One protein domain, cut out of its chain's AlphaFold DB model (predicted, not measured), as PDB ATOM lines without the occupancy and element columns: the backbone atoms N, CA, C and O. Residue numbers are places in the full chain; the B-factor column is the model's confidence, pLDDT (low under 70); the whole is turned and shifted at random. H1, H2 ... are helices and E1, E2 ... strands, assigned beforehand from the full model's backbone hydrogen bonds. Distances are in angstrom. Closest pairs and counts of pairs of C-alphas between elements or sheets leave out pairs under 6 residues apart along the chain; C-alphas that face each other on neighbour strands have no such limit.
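AT A GLANCE: This is residues 1 to 71 of the 75 residues of an uncharacterized protein of Vibrio sp. THAF191d (UniProt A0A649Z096). What shape do these atoms make? They make one small sheet of four antiparallel strands, strongly twisted and curled like part of a barrel: the long strands E1 and E4 run side by side, and the short hairpin of E2 and E3 is turned away from their direction. Helix H1, at the end of the printed part, only grazes this sheet with its residues 61 to 67. What is it built of? The printed part has 71 residues, with four named strands and one named helix in the order E1, E2, E3, E4, H1; the sheet's order is E3, E2, E1, E4, and the class is mixed, helices and strands. How large is it? It is compact, with a radius of gyration of the C-alphas of 11.6 A and spans of 32 by 30 by 21 A.

HOW THE PARTS SIT: What does the first strand pair with? E1, residues 2 to 10, bends by 55 degrees at residue 7 and is the antiparallel neighbour of E4, residues 45 to 53, at 160 degrees; N 4 and O 51 are 2.9 A apart, within hydrogen-bond range. Residues 9 to 10 of E1 also pair, antiparallel, with residues 14 to 15. What follows it? E2, residues 24 to 28, forms a hairpin with E1 over residues 24 to 25, where N 24 and O 5 are 2.8 A apart, and over residues 26 to 28 a hairpin with E3, residues 32 to 34, where N 33 and O 27 are 2.9 A apart. E1, E2 and E3 are a meander, each strand the antiparallel neighbour of the one before, and with E4 beside E1 the four are a Greek key, the first strand the antiparallel neighbour of the fourth; E2 and E4 are apart. Where is the helix? H1, residues 61 to 71, comes closest to E2 at the C-alphas of Cys 24 and Cys 63, 6.3 A apart, and every O i to N i+4 pair in it is within hydrogen-bond range.

IN THESE COORDINATES: Where do the long strands lie? E1 begins at C-alpha 2 (-4.707, 18.857, -1.500) and is 21.9 A long; E4 is 21.4 A long. Where are the other elements? E2 is 13.0 A long and E3 7.2 A. H1 is 15.4 A long and ends at C-alpha 71 (0.865, 4.847, 3.001).

THE WHOLE: How far does it reach? The two C-alphas farthest apart, those of Gly 14 and Lys 71, are 32.7 A apart. Is anything missing or uncertain? The printed part has no cut, the link from E1 to E2 is long with 13 residues, and no printed residue has a pLDDT under 70.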
ATOM      1  N   MET A   1      -7.518  16.851  -4.847       83.69
ATOM      2  CA  MET A   1      -6.723  18.091  -4.683       83.69
ATOM      3  C   MET A   1      -6.366  18.218  -3.211       83.69
ATOM      4  O   MET A   1      -7.201  17.864  -2.389       83.69
ATOM      5  N   ASN A   2      -5.162  18.675  -2.878       90.69
ATOM      6  CA  ASN A   2      -4.707  18.857  -1.500       90.69
ATOM      7  C   ASN A   2      -5.126  20.246  -1.008       90.69
ATOM      8  O   ASN A   2      -4.724  21.238  -1.621       90.69
ATOM      9  N   LYS A   3      -5.894  20.305   0.082       94.56
ATOM     10  CA  LYS A   3      -6.185  21.541   0.819       94.56
ATOM     11  C   LYS A   3      -5.076  21.774   1.841       94.56
ATOM     12  O   LYS A   3      -4.762  20.862   2.607       94.56
ATOM     13  N   LEU A   4      -4.456  22.945   1.804       95.88
ATOM     14  CA  LEU A   4      -3.310  23.282   2.637       95.88
ATOM     15  C   LEU A   4      -3.558  24.588   3.381       95.88
ATOM     16  O   LEU A   4      -4.113  25.528   2.809       95.88
ATOM     17  N   VAL A   5      -3.044  24.648   4.603       95.31
ATOM     18  CA  VAL A   5      -3.047  25.846   5.442       95.31
ATOM     19  C   VAL A   5      -1.631  26.150   5.917       95.31
ATOM     20  O   VAL A   5      -0.842  25.233   6.154       95.31
ATOM     21  N   ARG A   6      -1.305  27.432   6.047       95.31
ATOM     22  CA  ARG A   6      -0.105  27.919   6.726       95.31
ATOM     23  C   ARG A   6      -0.538  28.862   7.836       95.31
ATOM     24  O   ARG A   6      -1.019  29.954   7.548       95.31
ATOM     25  N   LEU A   7      -0.382  28.426   9.082       92.25
ATOM     26  CA  LEU A   7      -0.696  29.233  10.259       92.25
ATOM     27  C   LEU A   7       0.395  30.289  10.456       92.25
ATOM     28  O   LEU A   7       1.580  29.971  10.358       92.25
ATOM     29  N   LYS A   8      -0.007  31.527  10.732       92.50
ATOM     30  CA  LYS A   8       0.891  32.632  11.103       92.50
ATOM     31  C   LYS A   8       0.659  33.076  12.538       92.50
ATOM     32  O   LYS A   8       1.605  33.449  13.221       92.50
ATOM     33  N   HIS A   9      -0.589  33.019  12.991       90.75
ATOM     34  CA  HIS A   9      -0.978  33.371  14.346       90.75
ATOM     35  C   HIS A   9      -2.134  32.477  14.794       90.75
ATOM     36  O   HIS A   9      -3.160  32.382  14.116       90.75
ATOM     37  N   CYS A  10      -1.961  31.824  15.938       86.75
ATOM     38  CA  CYS A  10      -3.004  31.046  16.597       86.75
ATOM     39  C   CYS A  10      -2.990  31.312  18.103       86.75
ATOM     40  O   CYS A  10      -1.929  31.593  18.654       86.75
ATOM     41  N   GLU A  11      -4.137  31.211  18.772       84.56
ATOM     42  CA  GLU A  11      -4.232  31.500  20.211       84.56
ATOM     43  C   GLU A  11      -3.323  30.597  21.049       84.56
ATOM     44  O   GLU A  11      -2.650  31.053  21.972       84.56
ATOM     45  N   SER A  12      -3.243  29.316  20.688       78.44
ATOM     46  CA  SER A  12      -2.500  28.310  21.451       78.44
ATOM     47  C   SER A  12      -0.978  28.465  21.389       78.44
ATOM     48  O   SER A  12      -0.287  28.024  22.307       78.44
ATOM     49  N   ARG A  13      -0.433  29.069  20.323       78.31
ATOM     50  CA  ARG A  13       1.026  29.217  20.120       78.31
ATOM     51  C   ARG A  13       1.484  30.664  19.974       78.31
ATOM     52  O   ARG A  13       2.683  30.909  19.878       78.31
ATOM     53  N   GLY A  14       0.554  31.612  19.928       87.12
ATOM     54  CA  GLY A  14       0.832  32.994  19.569       87.12
ATOM     55  C   GLY A  14       1.288  33.145  18.116       87.12
ATOM     56  O   GLY A  14       0.894  32.387  17.219       87.12
ATOM     57  N   VAL A  15       2.095  34.179  17.875       89.62
ATOM     58  CA  VAL A  15       2.665  34.485  16.557       89.62
ATOM     59  C   VAL A  15       3.766  33.479  16.227       89.62
ATOM     60  O   VAL A  15       4.710  33.305  16.992       89.62
ATOM     61  N   ILE A  16       3.653  32.843  15.065       89.88
ATOM     62  CA  ILE A  16       4.592  31.832  14.580       89.88
ATOM     63  C   ILE A  16       5.675  32.530  13.735       89.88
ATOM     64  O   ILE A  16       5.325  33.159  12.723       89.88
ATOM     65  N   PRO A  17       6.969  32.415  14.100       91.25
ATOM     66  CA  PRO A  17       8.081  32.963  13.321       91.25
ATOM     67  C   PRO A  17       8.056  32.479  11.870       91.25
ATOM     68  O   PRO A  17       7.680  31.342  11.594       91.25
ATOM     69  N   ALA A  18       8.449  33.335  10.925       90.19
ATOM     70  CA  ALA A  18       8.321  33.049   9.494       90.19
ATOM     71  C   ALA A  18       9.097  31.790   9.058       90.19
ATOM     72  O   ALA A  18       8.653  31.077   8.158       90.19
ATOM     73  N   GLU A  19      10.222  31.511   9.711       92.06
ATOM     74  CA  GLU A  19      11.054  30.319   9.546       92.06
ATOM     75  C   GLU A  19      10.357  29.017   9.976       92.06
ATOM     76  O   GLU A  19      10.613  27.966   9.386       92.06
ATOM     77  N   ASP A  20       9.428  29.096  10.930       89.81
ATOM     78  CA  ASP A  20       8.685  27.955  11.476       89.81
ATOM     79  C   ASP A  20       7.320  27.760  10.795       89.81
ATOM     80  O   ASP A  20       6.645  26.739  10.973       89.81
ATOM     81  N   GLN A  21       6.896  28.723   9.971       93.38
ATOM     82  CA  GLN A  21       5.645  28.639   9.228       93.38
ATOM     83  C   GLN A  21       5.731  27.574   8.134       93.38
ATOM     84  O   GLN A  21       6.399  27.723   7.108       93.38
ATOM     85  N   THR A  22       4.956  26.507   8.302       95.69
ATOM     86  CA  THR A  22       4.903  25.394   7.353       95.69
ATOM     87  C   THR A  22       3.519  25.231   6.741       95.69
ATOM     88  O   THR A  22       2.506  25.664   7.285       95.69
ATOM     89  N   TRP A  23       3.471  24.611   5.562       96.94
ATOM     90  CA  TRP A  23       2.230  24.217   4.912       96.94
ATOM     91  C   TRP A  23       1.788  22.860   5.448       96.94
ATOM     92  O   TRP A  23       2.411  21.831   5.154       96.94
ATOM     93  N   CYS A  24       0.700  22.867   6.203       95.62
ATOM     94  CA  CYS A  24       0.064  21.681   6.750       95.62
ATOM     95  C   CYS A  24      -1.041  21.191   5.814       95.62
ATOM     96  O   CYS A  24      -1.744  21.984   5.183       95.62
ATOM     97  N   ALA A  25      -1.207  19.870   5.728       95.38
ATOM     98  CA  ALA A  25      -2.383  19.294   5.088       95.38
ATOM     99  C   ALA A  25      -3.604  19.520   5.977       95.38
ATOM    100  O   ALA A  25      -3.522  19.290   7.179       95.38
ATOM    101  N   MET A  26      -4.719  19.940   5.390       94.38
ATOM    102  CA  MET A  26      -5.992  20.031   6.096       94.38
ATOM    103  C   MET A  26      -6.772  18.730   5.939       94.38
ATOM    104  O   MET A  26      -6.773  18.125   4.861       94.38
ATOM    105  N   TYR A  27      -7.478  18.336   6.988       90.12
ATOM    106  CA  TYR A  27      -8.509  17.311   6.923       90.12
ATOM    107  C   TYR A  27      -9.730  17.755   7.729       90.12
ATOM    108  O   TYR A  27      -9.635  18.594   8.623       90.12
ATOM    109  N   THR A  28     -10.885  17.202   7.377       89.06
ATOM    110  CA  THR A  28     -12.145  17.470   8.068       89.06
ATOM    111  C   THR A  28     -12.508  16.231   8.872       89.06
ATOM    112  O   THR A  28     -12.602  15.143   8.300       89.06
ATOM    113  N   ALA A  29     -12.689  16.393  10.181       80.75
ATOM    114  CA  ALA A  29     -13.258  15.371  11.054       80.75
ATOM    115  C   ALA A  29     -14.507  15.929  11.749       80.75
ATOM    116  O   ALA A  29     -15.507  16.174  11.081       80.75
ATOM    117  N   ASP A  30     -14.437  16.146  13.060       84.50
ATOM    118  CA  ASP A  30     -15.410  16.895  13.860       84.50
ATOM    119  C   ASP A  30     -15.366  18.404  13.553       84.50
ATOM    120  O   ASP A  30     -16.401  19.060  13.495       84.50
ATOM    121  N   THR A  31     -14.164  18.925  13.297       87.62
ATOM    122  CA  THR A  31     -13.886  20.282  12.810       87.62
ATOM    123  C   THR A  31     -12.789  20.239  11.735       87.62
ATOM    124  O   THR A  31     -12.205  19.177  11.470       87.62
ATOM    125  N   GLU A  32     -12.518  21.364  11.067       90.69
ATOM    126  CA  GLU A  32     -11.339  21.469  10.205       90.69
ATOM    127  C   GLU A  32     -10.078  21.464  11.070       90.69
ATOM    128  O   GLU A  32      -9.964  22.187  12.057       90.69
ATOM    129  N   ARG A  33      -9.124  20.605  10.718       91.31
ATOM    130  CA  ARG A  33      -7.875  20.440  11.459       91.31
ATOM    131  C   ARG A  33      -6.702  20.329  10.500       91.31
ATOM    132  O   ARG A  33      -6.825  19.855   9.366       91.31
ATOM    133  N   THR A  34      -5.527  20.730  10.963       92.75
ATOM    134  CA  THR A  34      -4.271  20.328  10.334       92.75
ATOM    135  C   THR A  34      -4.013  18.858  10.633       92.75
ATOM    136  O   THR A  34      -4.310  18.373  11.720       92.75
ATOM    137  N   LEU A  35      -3.391  18.138   9.703       92.62
ATOM    138  CA  LEU A  35      -3.025  16.734   9.897       92.62
ATOM    139  C   LEU A  35      -2.038  16.533  11.065       92.62
ATOM    140  O   LEU A  35      -1.937  15.430  11.590       92.62
ATOM    141  N   CYS A  36      -1.329  17.586  11.482       90.00
ATOM    142  CA  CYS A  36      -0.478  17.588  12.673       90.00
ATOM    143  C   CYS A  36      -1.210  17.941  13.982       90.00
ATOM    144  O   CYS A  36      -0.567  17.944  15.025       90.00
ATOM    145  N   GLY A  37      -2.523  18.195  13.953       87.25
ATOM    146  CA  GLY A  37      -3.381  18.227  15.142       87.25
ATOM    147  C   GLY A  37      -3.995  19.579  15.508       87.25
ATOM    148  O   GLY A  37      -4.936  19.598  16.298       87.25
ATOM    149  N   ASP A  38      -3.538  20.692  14.928       87.38
ATOM    150  CA  ASP A  38      -4.124  22.013  15.202       87.38
ATOM    151  C   ASP A  38      -5.544  22.122  14.676       87.38
ATOM    152  O   ASP A  38      -5.790  21.820  13.504       87.38
ATOM    153  N   ALA A  39      -6.448  22.608  15.520       87.94
ATOM    154  CA  ALA A  39      -7.779  22.999  15.098       87.94
ATOM    155  C   ALA A  39      -7.720  24.274  14.249       87.94
ATOM    156  O   ALA A  39      -6.968  25.205  14.538       87.94
ATOM    157  N   ILE A  40      -8.505  24.278  13.177       87.94
ATOM    158  CA  ILE A  40      -8.713  25.406  12.276       87.94
ATOM    159  C   ILE A  40     -10.155  25.853  12.489       87.94
ATOM    160  O   ILE A  40     -11.050  25.540  11.708       87.94
ATOM    161  N   ASP A  41     -10.385  26.524  13.609       84.69
ATOM    162  CA  ASP A  41     -11.675  27.092  13.976       84.69
ATOM    163  C   ASP A  41     -11.532  28.589  14.273       84.69
ATOM    164  O   ASP A  41     -10.427  29.141  14.307       84.69
ATOM    165  N   THR A  42     -12.677  29.254  14.429       76.50
ATOM    166  CA  THR A  42     -12.749  30.694  14.708       76.50
ATOM    167  C   THR A  42     -12.143  31.079  16.050       76.50
ATOM    168  O   THR A  42     -11.830  32.250  16.239       76.50
ATOM    169  N   ASP A  43     -11.977  30.114  16.952       78.69
ATOM    170  CA  ASP A  43     -11.522  30.350  18.318       78.69
ATOM    171  C   ASP A  43      -9.995  30.189  18.423       78.69
ATOM    172  O   ASP A  43      -9.354  30.862  19.217       78.69
ATOM    173  N   ASN A  44      -9.374  29.348  17.587       77.12
ATOM    174  CA  ASN A  44      -7.931  29.104  17.612       77.12
ATOM    175  C   ASN A  44      -7.143  29.850  16.537       77.12
ATOM    176  O   ASN A  44      -5.973  30.165  16.772       77.12
ATOM    177  N   VAL A  45      -7.698  30.075  15.341       77.94
ATOM    178  CA  VAL A  45      -6.928  30.619  14.209       77.94
ATOM    179  C   VAL A  45      -7.202  32.102  14.024       77.94
ATOM    180  O   VAL A  45      -8.268  32.503  13.570       77.94
ATOM    181  N   ILE A  46      -6.174  32.909  14.297       78.75
ATOM    182  CA  ILE A  46      -6.229  34.365  14.145       78.75
ATOM    183  C   ILE A  46      -5.778  34.769  12.738       78.75
ATOM    184  O   ILE A  46      -6.438  35.563  12.074       78.75
ATOM    185  N   GLU A  47      -4.659  34.213  12.257       91.00
ATOM    186  CA  GLU A  47      -4.134  34.516  10.923       91.00
ATOM    187  C   GLU A  47      -3.546  33.273  10.244       91.00
ATOM    188  O   GLU A  47      -2.651  32.606  10.779       91.00
ATOM    189  N   ALA A  48      -4.021  32.980   9.030       93.38
ATOM    190  CA  ALA A  48      -3.553  31.861   8.221       93.38
ATOM    191  C   ALA A  48      -3.703  32.123   6.714       93.38
ATOM    192  O   ALA A  48      -4.618  32.821   6.280       93.38
ATOM    193  N   ASP A  49      -2.830  31.509   5.909       95.44
ATOM    194  CA  ASP A  49      -2.988  31.444   4.454       95.44
ATOM    195  C   ASP A  49      -3.539  30.081   4.030       95.44
ATOM    196  O   ASP A  49      -3.112  29.040   4.535       95.44
ATOM    197  N   TYR A  50      -4.396  30.079   3.011       95.12
ATOM    198  CA  TYR A  50      -4.995  28.868   2.455       95.12
ATOM    199  C   TYR A  50      -4.631  28.710   0.983       95.12
ATOM    200  O   TYR A  50      -4.607  29.677   0.221       95.12
ATOM    201  N   LYS A  51      -4.373  27.473   0.551       96.00
ATOM    202  CA  LYS A  51      -4.218  27.157  -0.876       96.00
ATOM    203  C   LYS A  51      -4.660  25.740  -1.201       96.00
ATOM    204  O   LYS A  51      -4.594  24.836  -0.371       96.00
ATOM    205  N   THR A  52      -5.044  25.535  -2.456       96.62
ATOM    206  CA  THR A  52      -5.379  24.213  -2.993       96.62
ATOM    207  C   THR A  52      -4.427  23.857  -4.127       96.62
ATOM    208  O   THR A  52      -4.240  24.640  -5.054       96.62
ATOM    209  N   VAL A  53      -3.821  22.669  -4.072       95.25
ATOM    210  CA  VAL A  53      -2.864  22.199  -5.091       95.25
ATOM    211  C   VAL A  53      -3.232  20.812  -5.613       95.25
ATOM    212  O   VAL A  53      -3.838  20.002  -4.913       95.25
ATOM    213  N   LYS A  54      -2.864  20.493  -6.861       92.19
ATOM    214  CA  LYS A  54      -3.151  19.169  -7.447       92.19
ATOM    215  C   LYS A  54      -2.335  18.047  -6.790       92.19
ATOM    216  O   LYS A  54      -2.877  16.967  -6.572       92.19
ATOM    217  N   ARG A  55      -1.059  18.298  -6.474       90.19
ATOM    218  CA  ARG A  55      -0.123  17.337  -5.861       90.19
ATOM    219  C   ARG A  55       0.927  18.076  -5.026       90.19
ATOM    220  O   ARG A  55       1.327  19.177  -5.387       90.19
ATOM    221  N   GLY A  56       1.403  17.442  -3.952       91.56
ATOM    222  CA  GLY A  56       2.482  17.968  -3.107       91.56
ATOM    223  C   GLY A  56       2.061  19.169  -2.255       91.56
ATOM    224  O   GLY A  56       0.914  19.240  -1.812       91.56
ATOM    225  N   GLY A  57       3.009  20.081  -2.016       93.00
ATOM    226  CA  GLY A  57       2.798  21.377  -1.357       93.00
ATOM    227  C   GLY A  57       2.824  21.376   0.174       93.00
ATOM    228  O   GLY A  57       2.839  22.456   0.754       93.00
ATOM    229  N   ILE A  58       2.859  20.203   0.809       95.75
ATOM    230  CA  ILE A  58       2.992  20.043   2.264       95.75
ATOM    231  C   ILE A  58       4.466  20.214   2.637       95.75
ATOM    232  O   ILE A  58       5.314  19.524   2.069       95.75
ATOM    233  N   THR A  59       4.759  21.100   3.587       96.50
ATOM    234  CA  THR A  59       6.121  21.313   4.113       96.50
ATOM    235  C   THR A  59       6.238  21.036   5.610       96.50
ATOM    236  O   THR A  59       7.350  21.000   6.121       96.50
ATOM    237  N   CYS A  60       5.126  20.786   6.308       95.12
ATOM    238  CA  CYS A  60       5.144  20.380   7.711       95.12
ATOM    239  C   CYS A  60       5.762  18.969   7.867       95.12
ATOM    240  O   CYS A  60       5.214  18.013   7.297       95.12
ATOM    241  N   PRO A  61       6.856  18.803   8.642       94.88
ATOM    242  CA  PRO A  61       7.518  17.509   8.834       94.88
ATOM    243  C   PRO A  61       6.585  16.434   9.403       94.88
ATOM    244  O   PRO A  61       6.526  15.331   8.862       94.88
ATOM    245  N   PHE A  62       5.781  16.785  10.411       94.94
ATOM    246  CA  PHE A  62       4.823  15.870  11.039       94.94
ATOM    247  C   PHE A  62       3.740  15.407  10.061       94.94
ATOM    248  O   PHE A  62       3.463  14.216   9.954       94.94
ATOM    249  N   CYS A  63       3.169  16.323   9.269       95.00
ATOM    250  CA  CYS A  63       2.190  15.954   8.243       95.00
ATOM    251  C   CYS A  63       2.785  14.959   7.230       95.00
ATOM    252  O   CYS A  63       2.117  14.013   6.811       95.00
ATOM    253  N   LEU A  64       4.039  15.170   6.815       95.69
ATOM    254  CA  LEU A  64       4.725  14.273   5.884       95.69
ATOM    255  C   LEU A  64       4.980  12.895   6.500       95.69
ATOM    256  O   LEU A  64       4.823  11.891   5.805       95.69
ATOM    257  N   GLU A  65       5.356  12.840   7.775       95.62
ATOM    258  CA  GLU A  65       5.557  11.593   8.510       95.62
ATOM    259  C   GLU A  65       4.260  10.786   8.622       95.62
ATOM    260  O   GLU A  65       4.239   9.621   8.224       95.62
ATOM    261  N   VAL A  66       3.157  11.422   9.031       94.06
ATOM    262  CA  VAL A  66       1.833  10.782   9.111       94.06
ATOM    263  C   VAL A  66       1.428  10.199   7.756       94.06
ATOM    264  O   VAL A  66       1.046   9.033   7.665       94.06
ATOM    265  N   ILE A  67       1.570  10.965   6.669       92.94
ATOM    266  CA  ILE A  67       1.233  10.486   5.319       92.94
ATOM    267  C   ILE A  67       2.102   9.295   4.916       92.94
ATOM    268  O   ILE A  67       1.602   8.359   4.291       92.94
ATOM    269  N   ARG A  68       3.403   9.328   5.227       93.88
ATOM    270  CA  ARG A  68       4.300   8.199   4.951       93.88
ATOM    271  C   ARG A  68       3.846   6.966   5.718       93.88
ATOM    272  O   ARG A  68       3.722   5.918   5.096       93.88
ATOM    273  N   HIS A  69       3.543   7.110   7.007       93.62
ATOM    274  CA  HIS A  69       3.092   6.016   7.856       93.62
ATOM    275  C   HIS A  69       1.793   5.392   7.334       93.62
ATOM    276  O   HIS A  69       1.751   4.193   7.067       93.62
ATOM    277  N   VAL A  70       0.773   6.204   7.050       91.88
ATOM    278  CA  VAL A  70      -0.507   5.728   6.498       91.88
ATOM    279  C   VAL A  70      -0.315   5.003   5.165       91.88
ATOM    280  O   VAL A  70      -0.904   3.950   4.947       91.88
ATOM    281  N   LYS A  71       0.558   5.505   4.284       90.81
ATOM    282  CA  LYS A  71       0.865   4.847   3.001       90.81
ATOM    283  C   LYS A  71       1.573   3.499   3.136       90.81
ATOM    284  O   LYS A  71       1.613   2.758   2.157       90.81
TER     285      LYS A  71